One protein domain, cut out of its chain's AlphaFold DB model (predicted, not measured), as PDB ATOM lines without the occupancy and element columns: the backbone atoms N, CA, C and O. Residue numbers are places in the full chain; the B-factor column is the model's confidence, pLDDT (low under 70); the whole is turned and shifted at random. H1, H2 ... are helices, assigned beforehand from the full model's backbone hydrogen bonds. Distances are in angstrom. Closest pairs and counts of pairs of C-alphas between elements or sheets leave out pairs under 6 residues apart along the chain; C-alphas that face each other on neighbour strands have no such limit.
ATOM      1  N   MET A  22     -88.559  19.796 -14.578       76.75
ATOM      2  CA  MET A  22     -88.387  18.755 -15.586       76.75
ATOM      3  C   MET A  22     -87.313  17.789 -15.128       76.75
ATOM      4  O   MET A  22     -86.120  18.069 -15.262       76.75
ATOM      5  N   ASP A  23     -87.760  16.673 -14.568       83.94
ATOM      6  CA  ASP A  23     -86.888  15.553 -14.256       83.94
ATOM      7  C   ASP A  23     -86.523  14.810 -15.549       83.94
ATOM      8  O   ASP A  23     -87.305  14.783 -16.502       83.94
ATOM      9  N   ALA A  24     -85.321  14.238 -15.590       89.06
ATOM     10  CA  ALA A  24     -84.912  13.379 -16.695       89.06
ATOM     11  C   ALA A  24     -85.645  12.036 -16.605       89.06
ATOM     12  O   ALA A  24     -85.648  11.409 -15.539       89.06
ATOM     13  N   ASP A  25     -86.223  11.593 -17.718       90.94
ATOM     14  CA  ASP A  25     -86.874  10.289 -17.820       90.94
ATOM     15  C   ASP A  25     -85.951   9.221 -18.443       90.94
ATOM     16  O   ASP A  25     -84.805   9.479 -18.820       90.94
ATOM     17  N   GLU A  26     -86.423   7.976 -18.516       94.38
ATOM     18  CA  GLU A  26     -85.640   6.878 -19.097       94.38
ATOM     19  C   GLU A  26     -85.391   7.035 -20.605       94.38
ATOM     20  O   GLU A  26     -84.392   6.513 -21.109       94.38
ATOM     21  N   ALA A  27     -86.243   7.764 -21.334       93.38
ATOM     22  CA  ALA A  27     -86.015   8.039 -22.749       93.38
ATOM     23  C   ALA A  27     -84.852   9.026 -22.925       93.38
ATOM     24  O   ALA A  27     -83.982   8.786 -23.763       93.38
ATOM     25  N   ASP A  28     -84.775  10.059 -22.077       93.50
ATOM     26  CA  ASP A  28     -83.649  10.998 -22.050       93.50
ATOM     27  C   ASP A  28     -82.318  10.257 -21.794       93.50
ATOM     28  O   ASP A  28     -81.317  10.513 -22.466       93.50
ATOM     29  N   TYR A  29     -82.291   9.306 -20.848       95.31
ATOM     30  CA  TYR A  29     -81.087   8.507 -20.573       95.31
ATOM     31  C   TYR A  29     -80.747   7.521 -21.691       95.31
ATOM     32  O   TYR A  29     -79.571   7.344 -22.004       95.31
ATOM     33  N   THR A  30     -81.749   6.899 -22.312       95.44
ATOM     34  CA  THR A  30     -81.527   5.994 -23.450       95.44
ATOM     35  C   THR A  30     -80.885   6.755 -24.607       95.44
ATOM     36  O   THR A  30     -79.849   6.332 -25.118       95.44
ATOM     37  N   GLN A  31     -81.419   7.933 -24.940       94.06
ATOM     38  CA  GLN A  31     -80.847   8.795 -25.969       94.06
ATOM     39  C   GLN A  31     -79.420   9.244 -25.609       94.06
ATOM     40  O   GLN A  31     -78.532   9.207 -26.457       94.06
ATOM     41  N   LEU A  32     -79.177   9.642 -24.355       95.00
ATOM     42  CA  LEU A  32     -77.851  10.034 -23.860       95.00
ATOM     43  C   LEU A  32     -76.799   8.925 -24.060       95.00
ATOM     44  O   LEU A  32     -75.657   9.197 -24.446       95.00
ATOM     45  N   GLU A  33     -77.173   7.683 -23.752       95.88
ATOM     46  CA  GLU A  33     -76.314   6.506 -23.870       95.88
ATOM     47  C   GLU A  33     -76.078   6.122 -25.339       95.88
ATOM     48  O   GLU A  33     -74.946   5.805 -25.712       95.88
ATOM     49  N   GLU A  34     -77.111   6.195 -26.182       95.62
ATOM     50  CA  GLU A  34     -77.009   5.982 -27.630       95.62
ATOM     51  C   GLU A  34     -76.107   7.028 -28.295       95.62
ATOM     52  O   GLU A  34     -75.202   6.663 -29.051       95.62
ATOM     53  N   GLU A  35     -76.266   8.312 -27.953       93.56
ATOM     54  CA  GLU A  35     -75.442   9.392 -28.502       93.56
ATOM     55  C   GLU A  35     -73.947   9.159 -28.237       93.56
ATOM     56  O   GLU A  35     -73.137   9.304 -29.161       93.56
ATOM     57  N   LEU A  36     -73.570   8.743 -27.018       94.00
ATOM     58  CA  LEU A  36     -72.181   8.380 -26.714       94.00
ATOM     59  C   LEU A  36     -71.762   7.096 -27.411       94.00
ATOM     60  O   LEU A  36     -70.669   7.050 -27.962       94.00
ATOM     61  N   ARG A  37     -72.595   6.055 -27.423       94.50
ATOM     62  CA  ARG A  37     -72.242   4.790 -28.078       94.50
ATOM     63  C   ARG A  37     -71.884   5.000 -29.550       94.50
ATOM     64  O   ARG A  37     -70.942   4.376 -30.035       94.50
ATOM     65  N   GLU A  38     -72.604   5.883 -30.234       91.50
ATOM     66  CA  GLU A  38     -72.393   6.183 -31.651       91.50
ATOM     67  C   GLU A  38     -71.237   7.155 -31.911       91.50
ATOM     68  O   GLU A  38     -70.454   6.948 -32.838       91.50
ATOM     69  N   HIS A  39     -71.121   8.228 -31.120       88.44
ATOM     70  CA  HIS A  39     -70.217   9.343 -31.432       88.44
ATOM     71  C   HIS A  39     -68.959   9.392 -30.563       88.44
ATOM     72  O   HIS A  39     -67.993  10.059 -30.933       88.44
ATOM     73  N   ASP A  40     -68.976   8.724 -29.414       90.81
ATOM     74  CA  ASP A  40     -67.890   8.690 -28.439       90.81
ATOM     75  C   ASP A  40     -67.860   7.346 -27.692       90.81
ATOM     76  O   ASP A  40     -67.987   7.234 -26.466       90.81
ATOM     77  N   HIS A  41     -67.720   6.285 -28.487       90.38
ATOM     78  CA  HIS A  41     -67.773   4.908 -28.006       90.38
ATOM     79  C   HIS A  41     -66.740   4.638 -26.903       90.38
ATOM     80  O   HIS A  41     -66.934   3.777 -26.047       90.38
ATOM     81  N   PHE A  42     -65.627   5.371 -26.901       91.00
ATOM     82  CA  PHE A  42     -64.609   5.231 -25.875       91.00
ATOM     83  C   PHE A  42     -65.117   5.643 -24.494       91.00
ATOM     84  O   PHE A  42     -65.023   4.829 -23.577       91.00
ATOM     85  N   HIS A  43     -65.687   6.840 -24.345       94.62
ATOM     86  CA  HIS A  43     -66.224   7.270 -23.054       94.62
ATOM     87  C   HIS A  43     -67.446   6.444 -22.646       94.62
ATOM     88  O   HIS A  43     -67.586   6.127 -21.467       94.62
ATOM     89  N   TYR A  44     -68.264   5.996 -23.606       95.88
ATOM     90  CA  TYR A  44     -69.326   5.023 -23.334       95.88
ATOM     91  C   TYR A  44     -68.765   3.744 -22.685       95.88
ATOM     92  O   TYR A  44     -69.105   3.404 -21.557       95.88
ATOM     93  N   ARG A  45     -67.819   3.061 -23.339       94.38
ATOM     94  CA  ARG A  45     -67.229   1.826 -22.791       94.38
ATOM     95  C   ARG A  45     -66.482   2.059 -21.484       94.38
ATOM     96  O   ARG A  45     -66.465   1.183 -20.625       94.38
ATOM     97  N   LEU A  46     -65.850   3.219 -21.334       94.25
ATOM     98  CA  LEU A  46     -65.127   3.567 -20.122       94.25
ATOM     99  C   LEU A  46     -66.074   3.711 -18.932       94.25
ATOM    100  O   LEU A  46     -65.770   3.183 -17.868       94.25
ATOM    101  N   GLY A  47     -67.236   4.340 -19.127       95.81
ATOM    102  CA  GLY A  47     -68.270   4.417 -18.100       95.81
ATOM    103  C   GLY A  47     -68.817   3.046 -17.704       95.81
ATOM    104  O   GLY A  47     -68.953   2.781 -16.514       95.81
ATOM    105  N   GLU A  48     -69.061   2.149 -18.668       95.38
ATOM    106  CA  GLU A  48     -69.506   0.772 -18.383       95.38
ATOM    107  C   GLU A  48     -68.493  -0.027 -17.553       95.38
ATOM    108  O   GLU A  48     -68.882  -0.801 -16.685       95.38
ATOM    109  N   VAL A  49     -67.195   0.147 -17.821       93.44
ATOM    110  CA  VAL A  49     -66.129  -0.583 -17.115       93.44
ATOM    111  C   VAL A  49     -65.813   0.042 -15.755       93.44
ATOM    112  O   VAL A  49     -65.429  -0.669 -14.832       93.44
ATOM    113  N   ALA A  50     -65.916   1.366 -15.633       94.75
ATOM    114  CA  ALA A  50     -65.518   2.090 -14.433       94.75
ATOM    115  C   ALA A  50     -66.609   2.195 -13.370       94.75
ATOM    116  O   ALA A  50     -66.286   2.217 -12.182       94.75
ATOM    117  N   TYR A  51     -67.872   2.295 -13.785       96.38
ATOM    118  CA  TYR A  51     -68.976   2.647 -12.900       96.38
ATOM    119  C   TYR A  51     -70.079   1.594 -12.992       96.38
ATOM    120  O   TYR A  51     -70.919   1.607 -13.896       96.38
ATOM    121  N   GLU A  52     -70.069   0.672 -12.029       93.94
ATOM    122  CA  GLU A  52     -71.121  -0.337 -11.868       93.94
ATOM    123  C   GLU A  52     -72.462   0.326 -11.520       93.94
ATOM    124  O   GLU A  52     -73.498  -0.032 -12.089       93.94
ATOM    125  N   ASP A  53     -72.424   1.348 -10.655       96.44
ATOM    126  CA  ASP A  53     -73.581   2.168 -10.304       96.44
ATOM    127  C   ASP A  53     -74.100   2.928 -11.534       96.44
ATOM    128  O   ASP A  53     -73.433   3.796 -12.107       96.44
ATOM    129  N   THR A  54     -75.327   2.592 -11.935       95.88
ATOM    130  CA  THR A  54     -75.987   3.172 -13.106       95.88
ATOM    131  C   THR A  54     -76.179   4.684 -12.994       95.88
ATOM    132  O   THR A  54     -76.097   5.368 -14.012       95.88
ATOM    133  N   GLN A  55     -76.415   5.230 -11.799       95.38
ATOM    134  CA  GLN A  55     -76.597   6.671 -11.615       95.38
ATOM    135  C   GLN A  55     -75.276   7.420 -11.763       95.38
ATOM    136  O   GLN A  55     -75.214   8.373 -12.538       95.38
ATOM    137  N   VAL A  56     -74.202   6.945 -11.125       97.12
ATOM    138  CA  VAL A  56     -72.860   7.541 -11.289       97.12
ATOM    139  C   VAL A  56     -72.421   7.477 -12.755       97.12
ATOM    140  O   VAL A  56     -71.909   8.451 -13.311       97.12
ATOM    141  N   ARG A  57     -72.688   6.349 -13.423       97.75
ATOM    142  CA  ARG A  57     -72.405   6.177 -14.852       97.75
ATOM    143  C   ARG A  57     -73.174   7.180 -15.720       97.75
ATOM    144  O   ARG A  57     -72.585   7.787 -16.613       97.75
ATOM    145  N   ARG A  58     -74.465   7.387 -15.450       97.50
ATOM    146  CA  ARG A  58     -75.301   8.370 -16.161       97.50
ATOM    147  C   ARG A  58     -74.864   9.810 -15.891       97.50
ATOM    148  O   ARG A  58     -74.878  10.615 -16.819       97.50
ATOM    149  N   ASP A  59     -74.413  10.127 -14.679       97.88
ATOM    150  CA  ASP A  59     -73.870  11.449 -14.342       97.88
ATOM    151  C   ASP A  59     -72.583  11.746 -15.122       97.88
ATOM    152  O   ASP A  59     -72.442  12.810 -15.733       97.88
ATOM    153  N   TYR A  60     -71.682  10.765 -15.184       98.25
ATOM    154  CA  TYR A  60     -70.484  10.814 -16.017       98.25
ATOM    155  C   TYR A  60     -70.828  11.021 -17.503       98.25
ATOM    156  O   TYR A  60     -70.277  11.917 -18.153       98.25
ATOM    157  N   TYR A  61     -71.785  10.258 -18.041       98.31
ATOM    158  CA  TYR A  61     -72.251  10.417 -19.423       98.31
ATOM    159  C   TYR A  61     -72.896  11.776 -19.690       98.31
ATOM    160  O   TYR A  61     -72.713  12.333 -20.775       98.31
ATOM    161  N   ALA A  62     -73.627  12.334 -18.727       97.88
ATOM    162  CA  ALA A  62     -74.267  13.636 -18.871       97.88
ATOM    163  C   ALA A  62     -73.238  14.761 -19.049       97.88
ATOM    164  O   ALA A  62     -73.392  15.609 -19.933       97.88
ATOM    165  N   VAL A  63     -72.151  14.742 -18.271       98.00
ATOM    166  CA  VAL A  63     -71.070  15.735 -18.392       98.00
ATOM    167  C   VAL A  63     -70.307  15.579 -19.715       98.00
ATOM    168  O   VAL A  63     -70.021  16.582 -20.376       98.00
ATOM    169  N   TRP A  64     -70.038  14.348 -20.165       97.38
ATOM    170  CA  TRP A  64     -69.399  14.110 -21.467       97.38
ATOM    171  C   TRP A  64     -70.263  14.535 -22.651       97.38
ATOM    172  O   TRP A  64     -69.782  15.230 -23.549       97.38
ATOM    173  N   ASN A  65     -71.553  14.195 -22.644       96.25
ATOM    174  CA  ASN A  65     -72.472  14.658 -23.680       96.25
ATOM    175  C   ASN A  65     -72.564  16.182 -23.705       96.25
ATOM    176  O   ASN A  65     -72.575  16.769 -24.788       96.25
ATOM    177  N   LEU A  66     -72.569  16.843 -22.541       96.56
ATOM    178  CA  LEU A  66     -72.546  18.303 -22.481       96.56
ATOM    179  C   LEU A  66     -71.287  18.861 -23.160       96.56
ATOM    180  O   LEU A  66     -71.380  19.760 -24.000       96.56
ATOM    181  N   ALA A  67     -70.112  18.300 -22.865       95.94
ATOM    182  CA  ALA A  67     -68.861  18.692 -23.513       95.94
ATOM    183  C   ALA A  67     -68.899  18.483 -25.042       95.94
ATOM    184  O   ALA A  67     -68.436  19.346 -25.803       95.94
ATOM    185  N   THR A  68     -69.495  17.383 -25.508       93.94
ATOM    186  CA  THR A  68     -69.682  17.071 -26.934       93.94
ATOM    187  C   THR A  68     -70.676  18.015 -27.610       93.94
ATOM    188  O   THR A  68     -70.400  18.522 -28.703       93.94
ATOM    189  N   ALA A  69     -71.794  18.340 -26.965       93.94
ATOM    190  CA  ALA A  69     -72.774  19.293 -27.475       93.94
ATOM    191  C   ALA A  69     -72.176  20.707 -27.591       93.94
ATOM    192  O   ALA A  69     -72.288  21.355 -28.636       93.94
ATOM    193  N   LEU A  70     -71.420  21.146 -26.579       94.31
ATOM    194  CA  LEU A  70     -70.678  22.409 -26.620       94.31
ATOM    195  C   LEU A  70     -69.580  22.402 -27.695       94.31
ATOM    196  O   LEU A  70     -69.304  23.436 -28.309       94.31
ATOM    197  N   ASN A  71     -68.965  21.248 -27.985       91.94
ATOM    198  CA  ASN A  71     -68.039  21.111 -29.110       91.94
ATOM    199  C   ASN A  71     -68.727  21.337 -30.455       91.94
ATOM    200  O   ASN A  71     -68.216  22.110 -31.270       91.94
ATOM    201  N   LYS A  72     -69.872  20.679 -30.675       90.38
ATOM    202  CA  LYS A  72     -70.690  20.847 -31.882       90.38
ATOM    203  C   LYS A  72     -71.083  22.322 -32.039       90.38
ATOM    204  O   LYS A  72     -70.802  22.916 -33.078       90.38
ATOM    205  N   ALA A  73     -71.586  22.944 -30.970       90.56
ATOM    206  CA  ALA A  73     -71.948  24.360 -30.946       90.56
ATOM    207  C   ALA A  73     -70.770  25.287 -31.295       90.56
ATOM    208  O   ALA A  73     -70.907  26.155 -32.158       90.56
ATOM    209  N   ARG A  74     -69.593  25.071 -30.689       90.69
ATOM    210  CA  ARG A  74     -68.382  25.853 -30.987       90.69
ATOM    211  C   ARG A  74     -68.000  25.762 -32.463       90.69
ATOM    212  O   ARG A  74     -67.664  26.780 -33.061       90.69
ATOM    213  N   TRP A  75     -68.019  24.570 -33.060       88.81
ATOM    214  CA  TRP A  75     -67.662  24.419 -34.473       88.81
ATOM    215  C   TRP A  75     -68.636  25.148 -35.391       88.81
ATOM    216  O   TRP A  75     -68.184  25.883 -36.264       88.81
ATOM    217  N   THR A  76     -69.941  25.044 -35.131       87.69
ATOM    218  CA  THR A  76     -70.946  25.827 -35.859       87.69
ATOM    219  C   THR A  76     -70.688  27.329 -35.730       87.69
ATOM    220  O   THR A  76     -70.782  28.059 -36.714       87.69
ATOM    221  N   MET A  77     -70.322  27.816 -34.540       85.19
ATOM    222  CA  MET A  77     -69.981  29.230 -34.353       85.19
ATOM    223  C   MET A  77     -68.743  29.646 -35.152       85.19
ATOM    224  O   MET A  77     -68.743  30.703 -35.779       85.19
ATOM    225  N   LEU A  78     -67.687  28.831 -35.133       86.38
ATOM    226  CA  LEU A  78     -66.455  29.104 -35.871       86.38
ATOM    227  C   LEU A  78     -66.699  29.170 -37.386       86.38
ATOM    228  O   LEU A  78     -66.154  30.050 -38.047       86.38
ATOM    229  N   GLU A  79     -67.549  28.293 -37.922       86.44
ATOM    230  CA  GLU A  79     -67.943  28.303 -39.335       86.44
ATOM    231  C   GLU A  79     -68.703  29.580 -39.712       86.44
ATOM    232  O   GLU A  79     -68.358  30.222 -40.703       86.44
ATOM    233  N   VAL A  80     -69.667  30.008 -38.888       84.69
ATOM    234  CA  VAL A  80     -70.391  31.275 -39.102       84.69
ATOM    235  C   VAL A  80     -69.440  32.473 -39.035       84.69
ATOM    236  O   VAL A  80     -69.532  33.375 -39.860       84.69
ATOM    237  N   HIS A  81     -68.494  32.484 -38.092       81.94
ATOM    238  CA  HIS A  81     -67.494  33.553 -37.989       81.94
ATOM    239  C   HIS A  81     -66.528  33.598 -39.178       81.94
ATOM    240  O   HIS A  81     -66.037  34.674 -39.521       81.94
ATOM    241  N   ALA A  82     -66.239  32.453 -39.796       82.81
ATOM    242  CA  ALA A  82     -65.383  32.378 -40.975       82.81
ATOM    243  C   ALA A  82     -66.082  32.875 -42.256       82.81
ATOM    244  O   ALA A  82     -65.412  33.309 -43.197       82.81
ATOM    245  N   GLN A  83     -67.417  32.843 -42.303       82.75
ATOM    246  CA  GLN A  83     -68.207  33.315 -43.440       82.75
ATOM    247  C   GLN A  83     -68.282  34.850 -43.456       82.75
ATOM    248  O   GLN A  83     -68.979  35.486 -42.665       82.75
ATOM    249  N   ARG A  84     -67.563  35.476 -44.396       66.00
ATOM    250  CA  ARG A  84     -67.606  36.934 -44.601       66.00
ATOM    251  C   ARG A  84     -69.012  37.375 -45.034       66.00
ATOM    252  O   ARG A  84     -69.554  36.834 -45.990       66.00
ATOM    253  N   GLY A  85     -69.571  38.386 -44.366       60.44
ATOM    254  CA  GLY A  85     -70.848  39.011 -44.743       60.44
ATOM    255  C   GLY A  85     -72.115  38.351 -44.179       60.44
ATOM    256  O   GLY A  85     -73.206  38.860 -44.424       60.44
ATOM    257  N   MET A  86     -72.004  37.267 -43.401       65.56
ATOM    258  CA  MET A  86     -73.163  36.651 -42.742       65.56
ATOM    259  C   MET A  86     -73.488  37.329 -41.407       65.56
ATOM    260  O   MET A  86     -72.601  37.670 -40.624       65.56
ATOM    261  N   LYS A  87     -74.785  37.521 -41.129       64.62
ATOM    262  CA  LYS A  87     -75.246  38.063 -39.845       64.62
ATOM    263  C   LYS A  87     -74.912  37.068 -38.732       64.62
ATOM    264  O   LYS A  87     -75.442  35.962 -38.694       64.62
ATOM    265  N   THR A  88     -74.080  37.486 -37.785       69.44
ATOM    266  CA  THR A  88     -73.668  36.680 -36.623       69.44
ATOM    267  C   THR A  88     -74.745  36.587 -35.535       69.44
ATOM    268  O   THR A  88     -74.559  35.877 -34.549       69.44
ATOM    269  N   THR A  89     -75.898  37.246 -35.714       68.44
ATOM    270  CA  THR A  89     -77.003  37.304 -34.742       68.44
ATOM    271  C   THR A  89     -77.472  35.915 -34.295       68.44
ATOM    272  O   THR A  89     -77.611  35.677 -33.099       68.44
ATOM    273  N   GLY A  90     -77.629  34.962 -35.223       69.88
ATOM    274  CA  GLY A  90     -78.037  33.590 -34.889       69.88
ATOM    275  C   GLY A  90     -76.975  32.795 -34.115       69.88
ATOM    276  O   GLY A  90     -77.315  31.986 -33.253       69.88
ATOM    277  N   ALA A  91     -75.684  33.050 -34.362       74.25
ATOM    278  CA  ALA A  91     -74.597  32.457 -33.578       74.25
ATOM    279  C   ALA A  91     -74.544  33.048 -32.157       74.25
ATOM    280  O   ALA A  91     -74.340  32.309 -31.195       74.25
ATOM    281  N   GLY A  92     -74.807  34.352 -32.020       76.50
ATOM    282  CA  GLY A  92     -74.951  35.022 -30.726       76.50
ATOM    283  C   GLY A  92     -76.094  34.445 -29.889       76.50
ATOM    284  O   GLY A  92     -75.887  34.124 -28.723       76.50
ATOM    285  N   MET A  93     -77.266  34.218 -30.495       80.62
ATOM    286  CA  MET A  93     -78.409  33.590 -29.816       80.62
ATOM    287  C   MET A  93     -78.098  32.167 -29.334       80.62
ATOM    288  O   MET A  93     -78.435  31.824 -28.206       80.62
ATOM    289  N   LYS A  94     -77.408  31.348 -30.144       80.62
ATOM    290  CA  LYS A  94     -76.989  29.994 -29.732       80.62
ATOM    291  C   LYS A  94     -76.001  30.009 -28.561       80.62
ATOM    292  O   LYS A  94     -76.050  29.124 -27.714       80.62
ATOM    293  N   LEU A  95     -75.103  30.991 -28.503       83.50
ATOM    294  CA  LEU A  95     -74.183  31.143 -27.376       83.50
ATOM    295  C   LEU A  95     -74.921  31.564 -26.102       83.50
ATOM    296  O   LEU A  95     -74.662  30.991 -25.045       83.50
ATOM    297  N   LEU A  96     -75.835  32.534 -26.204       86.50
ATOM    298  CA  LEU A  96     -76.671  32.958 -25.078       86.50
ATOM    299  C   LEU A  96     -77.493  31.788 -24.546       86.50
ATOM    300  O   LEU A  96     -77.450  31.526 -23.352       86.50
ATOM    301  N   PHE A  97     -78.108  31.017 -25.444       89.88
ATOM    302  CA  PHE A  97     -78.839  29.801 -25.107       89.88
ATOM    303  C   PHE A  97     -78.034  28.850 -24.207       89.88
ATOM    304  O   PHE A  97     -78.497  28.489 -23.125       89.88
ATOM    305  N   TRP A  98     -76.821  28.460 -24.623       92.06
ATOM    306  CA  TRP A  98     -76.000  27.530 -23.843       92.06
ATOM    307  C   TRP A  98     -75.615  28.113 -22.486       92.06
ATOM    308  O   TRP A  98     -75.719  27.430 -21.469       92.06
ATOM    309  N   LYS A  99     -75.201  29.384 -22.464       90.56
ATOM    310  CA  LYS A  99     -74.805  30.059 -21.227       90.56
ATOM    311  C   LYS A  99     -75.966  30.169 -20.249       90.56
ATOM    312  O   LYS A  99     -75.799  29.820 -19.087       90.56
ATOM    313  N   GLU A 100     -77.127  30.631 -20.698       90.31
ATOM    314  CA  GLU A 100     -78.308  30.812 -19.853       90.31
ATOM    315  C   GLU A 100     -78.857  29.474 -19.358       90.31
ATOM    316  O   GLU A 100     -79.124  29.343 -18.166       90.31
ATOM    317  N   SER A 101     -78.930  28.459 -20.225       91.31
ATOM    318  CA  SER A 101     -79.397  27.117 -19.849       91.31
ATOM    319  C   SER A 101     -78.518  26.498 -18.765       91.31
ATOM    320  O   SER A 101     -79.011  26.070 -17.722       91.31
ATOM    321  N   ILE A 102     -77.200  26.491 -18.975       93.44
ATOM    322  CA  ILE A 102     -76.249  25.899 -18.027       93.44
ATOM    323  C   ILE A 102     -76.186  26.728 -16.738       93.44
ATOM    324  O   ILE A 102     -76.156  26.161 -15.647       93.44
ATOM    325  N   ASN A 103     -76.225  28.062 -16.828       92.44
ATOM    326  CA  ASN A 103     -76.253  28.925 -15.648       92.44
ATOM    327  C   ASN A 103     -77.511  28.716 -14.810       92.44
ATOM    328  O   ASN A 103     -77.382  28.609 -13.592       92.44
ATOM    329  N   GLY A 104     -78.679  28.625 -15.452       91.00
ATOM    330  CA  GLY A 104     -79.950  28.350 -14.791       91.00
ATOM    331  C   GLY A 104     -79.929  27.002 -14.079       91.00
ATOM    332  O   GLY A 104     -80.204  26.941 -12.882       91.00
ATOM    333  N   ILE A 105     -79.492  25.940 -14.766       92.75
ATOM    334  CA  ILE A 105     -79.356  24.604 -14.166       92.75
ATOM    335  C   ILE A 105     -78.413  24.638 -12.959       92.75
ATOM    336  O   ILE A 105     -78.760  24.128 -11.895       92.75
ATOM    337  N   MET A 106     -77.242  25.269 -13.081       94.25
ATOM    338  CA  MET A 106     -76.288  25.352 -11.971       94.25
ATOM    339  C   MET A 106     -76.800  26.209 -10.810       94.25
ATOM    340  O   MET A 106     -76.449  25.931  -9.664       94.25
ATOM    341  N   ASP A 107     -77.621  27.230 -11.062       92.00
ATOM    342  CA  ASP A 107     -78.172  28.084 -10.009       92.00
ATOM    343  C   ASP A 107     -79.323  27.449  -9.250       92.00
ATOM    344  O   ASP A 107     -79.295  27.441  -8.018       92.00
ATOM    345  N   TYR A 108     -80.286  26.880  -9.969       89.50
ATOM    346  CA  TYR A 108     -81.475  26.273  -9.377       89.50
ATOM    347  C   TYR A 108     -81.286  24.797  -9.008       89.50
ATOM    348  O   TYR A 108     -82.143  24.226  -8.323       89.50
ATOM    349  N   ARG A 109     -80.170  24.189  -9.446       90.69
ATOM    350  CA  ARG A 109     -79.835  22.761  -9.293       90.69
ATOM    351  C   ARG A 109     -80.927  21.831  -9.826       90.69
ATOM    352  O   ARG A 109     -81.162  20.766  -9.270       90.69
ATOM    353  N   ARG A 110     -81.649  22.290 -10.847       86.69
ATOM    354  CA  ARG A 110     -82.774  21.606 -11.494       86.69
ATOM    355  C   ARG A 110     -83.101  22.295 -12.816       86.69
ATOM    356  O   ARG A 110     -82.710  23.445 -13.017       86.69
ATOM    357  N   MET A 111     -83.871  21.630 -13.668       83.88
ATOM    358  CA  MET A 111     -84.434  22.230 -14.877       83.88
ATOM    359  C   MET A 111     -85.881  22.675 -14.622       83.88
ATOM    360  O   MET A 111     -86.652  21.942 -14.008       83.88
ATOM    361  N   THR A 112     -86.254  23.875 -15.069       75.88
ATOM    362  CA  THR A 112     -87.586  24.471 -14.867       75.88
ATOM    363  C   THR A 112     -88.283  24.753 -16.198       75.88
ATOM    364  O   THR A 112     -87.671  25.278 -17.129       75.88
ATOM    365  N   GLN A 113     -89.578  24.432 -16.285       69.06
ATOM    366  CA  GLN A 113     -90.432  24.687 -17.449       69.06
ATOM    367  C   GLN A 113     -90.457  26.160 -17.845       69.06
ATOM    368  O   GLN A 113     -90.554  27.050 -17.004       69.06
ATOM    369  N   GLY A 114     -90.361  26.401 -19.151       66.44
ATOM    370  CA  GLY A 114     -90.421  27.721 -19.765       66.44
ATOM    371  C   GLY A 114     -89.061  28.365 -20.010       66.44
ATOM    372  O   GLY A 114     -88.977  29.216 -20.890       66.44
ATOM    373  N   GLN A 115     -87.991  27.951 -19.315       57.41
ATOM    374  CA  GLN A 115     -86.676  28.552 -19.547       57.41
ATOM    375  C   GLN A 115     -86.080  28.076 -20.874       57.41
ATOM    376  O   GLN A 115     -85.753  28.922 -21.692       57.41
ATOM    377  N   PHE A 116     -86.026  26.763 -21.138       59.88
ATOM    378  CA  PHE A 116     -85.452  26.174 -22.366       59.88
ATOM    379  C   PHE A 116     -85.902  24.712 -22.577       59.88
ATOM    380  O   PHE A 116     -85.136  23.856 -23.018       59.88
ATOM    381  N   THR A 117     -87.127  24.375 -22.185       51.06
ATOM    382  CA  THR A 117     -87.448  23.034 -21.666       51.06
ATOM    383  C   THR A 117     -87.561  21.854 -22.627       51.06
ATOM    384  O   THR A 117     -87.534  20.712 -22.173       51.06
ATOM    385  N   ASP A 118     -87.527  22.120 -23.929       57.62
ATOM    386  CA  ASP A 118     -87.468  21.106 -24.996       57.62
ATOM    387  C   ASP A 118     -86.354  21.405 -26.017       57.62
ATOM    388  O   ASP A 118     -86.409  21.000 -27.174       57.62
ATOM    389  N   SER A 119     -85.356  22.198 -25.627       69.56
ATOM    390  CA  SER A 119     -84.425  22.803 -26.591       69.56
ATOM    391  C   SER A 119     -83.243  21.914 -26.983       69.56
ATOM    392  O   SER A 119     -82.793  21.977 -28.128       69.56
ATOM    393  N   HIS A 120     -82.716  21.105 -26.057       85.94
ATOM    394  CA  HIS A 120     -81.626  20.174 -26.346       85.94
ATOM    395  C   HIS A 120     -81.681  18.943 -25.427       85.94
ATOM    396  O   HIS A 120     -81.724  19.115 -24.205       85.94
ATOM    397  N   PRO A 121     -81.559  17.716 -25.973       88.44
ATOM    398  CA  PRO A 121     -81.682  16.455 -25.222       88.44
ATOM    399  C   PRO A 121     -80.649  16.254 -24.100       88.44
ATOM    400  O   PRO A 121     -80.818  15.413 -23.231       88.44
ATOM    401  N   VAL A 122     -79.583  17.061 -24.061       92.06
ATOM    402  CA  VAL A 122     -78.501  16.910 -23.076       92.06
ATOM    403  C   VAL A 122     -78.807  17.608 -21.752       92.06
ATOM    404  O   VAL A 122     -78.217  17.288 -20.724       92.06
ATOM    405  N   LEU A 123     -79.714  18.593 -21.766       92.62
ATOM    406  CA  LEU A 123     -79.916  19.479 -20.624       92.62
ATOM    407  C   LEU A 123     -80.641  18.791 -19.467       92.62
ATOM    408  O   LEU A 123     -80.288  19.056 -18.322       92.62
ATOM    409  N   ARG A 124     -81.603  17.899 -19.741       92.19
ATOM    410  CA  ARG A 124     -82.328  17.170 -18.688       92.19
ATOM    411  C   ARG A 124     -81.426  16.179 -17.950       92.19
ATOM    412  O   ARG A 124     -81.316  16.324 -16.731       92.19
ATOM    413  N   PRO A 125     -80.697  15.258 -18.620       94.56
ATOM    414  CA  PRO A 125     -79.743  14.392 -17.927       94.56
ATOM    415  C   PRO A 125     -78.672  15.183 -17.172       94.56
ATOM    416  O   PRO A 125     -78.333  14.838 -16.043       94.56
ATOM    417  N   PHE A 126     -78.178  16.283 -17.754       96.19
ATOM    418  CA  PHE A 126     -77.222  17.157 -17.077       96.19
ATOM    419  C   PHE A 126     -77.814  17.819 -15.825       96.19
ATOM    420  O   PHE A 126     -77.171  17.833 -14.778       96.19
ATOM    421  N   ALA A 127     -79.047  18.324 -15.886       94.81
ATOM    422  CA  ALA A 127     -79.718  18.898 -14.724       94.81
ATOM    423  C   ALA A 127     -79.943  17.865 -13.615       94.81
ATOM    424  O   ALA A 127     -79.724  18.181 -12.446       94.81
ATOM    425  N   ALA A 128     -80.309  16.635 -13.980       94.75
ATOM    426  CA  ALA A 128     -80.451  15.534 -13.037       94.75
ATOM    427  C   ALA A 128     -79.107  15.181 -12.370       94.75
ATOM    428  O   ALA A 128     -79.053  15.017 -11.150       94.75
ATOM    429  N   ALA A 129     -78.006  15.166 -13.132       96.94
ATOM    430  CA  ALA A 129     -76.661  14.983 -12.585       96.94
ATOM    431  C   ALA A 129     -76.283  16.107 -11.608       96.94
ATOM    432  O   ALA A 129     -75.807  15.850 -10.504       96.94
ATOM    433  N   VAL A 130     -76.564  17.365 -11.956       96.81
ATOM    434  CA  VAL A 130     -76.324  18.525 -11.081       96.81
ATOM    435  C   VAL A 130     -77.160  18.460  -9.797       96.81
ATOM    436  O   VAL A 130     -76.678  18.851  -8.732       96.81
ATOM    437  N   GLN A 131     -78.402  17.980  -9.879       95.06
ATOM    438  CA  GLN A 131     -79.293  17.817  -8.730       95.06
ATOM    439  C   GLN A 131     -78.794  16.729  -7.770       95.06
ATOM    440  O   GLN A 131     -78.816  16.931  -6.555       95.06
ATOM    441  N   ARG A 132     -78.320  15.597  -8.310       94.88
ATOM    442  CA  ARG A 132     -77.724  14.495  -7.535       94.88
ATOM    443  C   ARG A 132     -76.373  14.852  -6.923       94.88
ATOM    444  O   ARG A 132     -76.028  14.327  -5.869       94.88
ATOM    445  N   ASN A 133     -75.645  15.778  -7.546       96.31
ATOM    446  CA  ASN A 133     -74.321  16.228  -7.123       96.31
ATOM    447  C   ASN A 133     -74.361  17.677  -6.591       96.31
ATOM    448  O   ASN A 133     -73.828  18.597  -7.223       96.31
ATOM    449  N   PRO A 134     -74.956  17.935  -5.406       92.88
ATOM    450  CA  PRO A 134     -75.143  19.292  -4.886       92.88
ATOM    451  C   PRO A 134     -73.826  20.021  -4.583       92.88
ATOM    452  O   PRO A 134     -73.801  21.255  -4.535       92.88
ATOM    453  N   THR A 135     -72.731  19.278  -4.403       91.88
ATOM    454  CA  THR A 135     -71.378  19.801  -4.170       91.88
ATOM    455  C   THR A 135     -70.652  20.206  -5.448       91.88
ATOM    456  O   THR A 135     -69.593  20.813  -5.347       91.88
ATOM    457  N   MET A 136     -71.207  19.914  -6.629       95.56
ATOM    458  CA  MET A 136     -70.567  20.215  -7.908       95.56
ATOM    459  C   MET A 136     -70.315  21.722  -8.057       95.56
ATOM    460  O   MET A 136     -71.234  22.538  -7.898       95.56
ATOM    461  N   THR A 137     -69.090  22.111  -8.376       97.00
ATOM    462  CA  THR A 137     -68.636  23.497  -8.353       97.00
ATOM    463  C   THR A 137     -69.163  24.274  -9.557       97.00
ATOM    464  O   THR A 137     -68.802  24.035 -10.710       97.00
TER     465      THR A 137
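This is residues 22 to 137 of the 368 residues of an uncharacterized protein of Strigomonas culicis (UniProt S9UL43). A long helix, H3, makes the spine, and H4 folds back from its end as a narrow V, with H5 set in the mouth of the V against both. At the other end of the spine H2 forms a hairpin with the first part of H3, on the side away from H4, and H1 crosses this part of H3 at a steep angle, reaching from H5 to H2. The turn at the tip of the V, residues 82 to 87, sticks out. The printed part has 116 residues with five named helices, H1 to H5 in chain order, and no named strand: the class is all helix. It is compact, with a radius of gyration of the C-alphas of 15.3 A, yet elongated in outline, with spans of 51 by 31 by 26 A.

H1, residues 26 to 39, touches H2, residues 41 to 50, with residues 33 to 37 alone; the closest C-alphas are those of Leu 36 and Tyr 44, 5.6 A apart. H3, residues 54 to 82, is the hub and touches the other four helices. It touches H1 with residues 58 to 65 alone, at a steep tilt of 59 degrees; the closest C-alphas, of Leu 36 and Asn 65, are 7.0 A apart. H2 and H3 form a helical hairpin at a shallow tilt of 23 degrees, the closest C-alphas being those of Gly 47 and Arg 57, 5.5 A apart. H4, residues 89 to 108, forms a second helical hairpin with H3, also at 23 degrees; residues 70 to 80 of H3 alone touch H4, closest at the C-alphas of Met 77 and Ala 91, 5.7 A apart. H5, residues 123 to 132, touches H3 at a steep tilt of 42 degrees, opposite ways, with the C-alphas of Asp 59 and Ala 129 closest at 4.8 A. H5 touches residues 101 to 106 of H4 alone, the same way at a shallow tilt of 23 degrees; the C-alphas of Ile 105 and Ala 127 are closest, 5.7 A apart. H3, H4 and H5 form a bundle, three helices that each touch the other two. H1 and H5 touch as well, closest at the C-alphas of Tyr 29 and Pro 125, 6.6 A apart; their tilt of 69.6 degrees is steep, only just short of about perpendicular. H4 is apart from H1 and H2, and H2 is apart from H5. In the five helices every O i to N i+4 pair is within hydrogen-bond range.

H1 begins at C-alpha 26, (-85.640, 6.878, -19.097), and is 19.9 A long; H2 follows. H3 runs 41.7 A from C-alpha 54, (-75.987, 3.172, -13.106), to C-alpha 82, (-65.383, 32.378, -40.975). H4 is 28.0 A long. H5 ends at C-alpha 132, (-77.724, 14.495, -7.535).

The two C-alphas farthest apart, of Glu 52 and Gly 85, are 51.3 A apart. The printed part has no cut. The link from H4 to H5, residues 109 to 122, is long. The mean pLDDT of the printed part is 88.3; residues 84 to 90 and 113 to 119 are under 70.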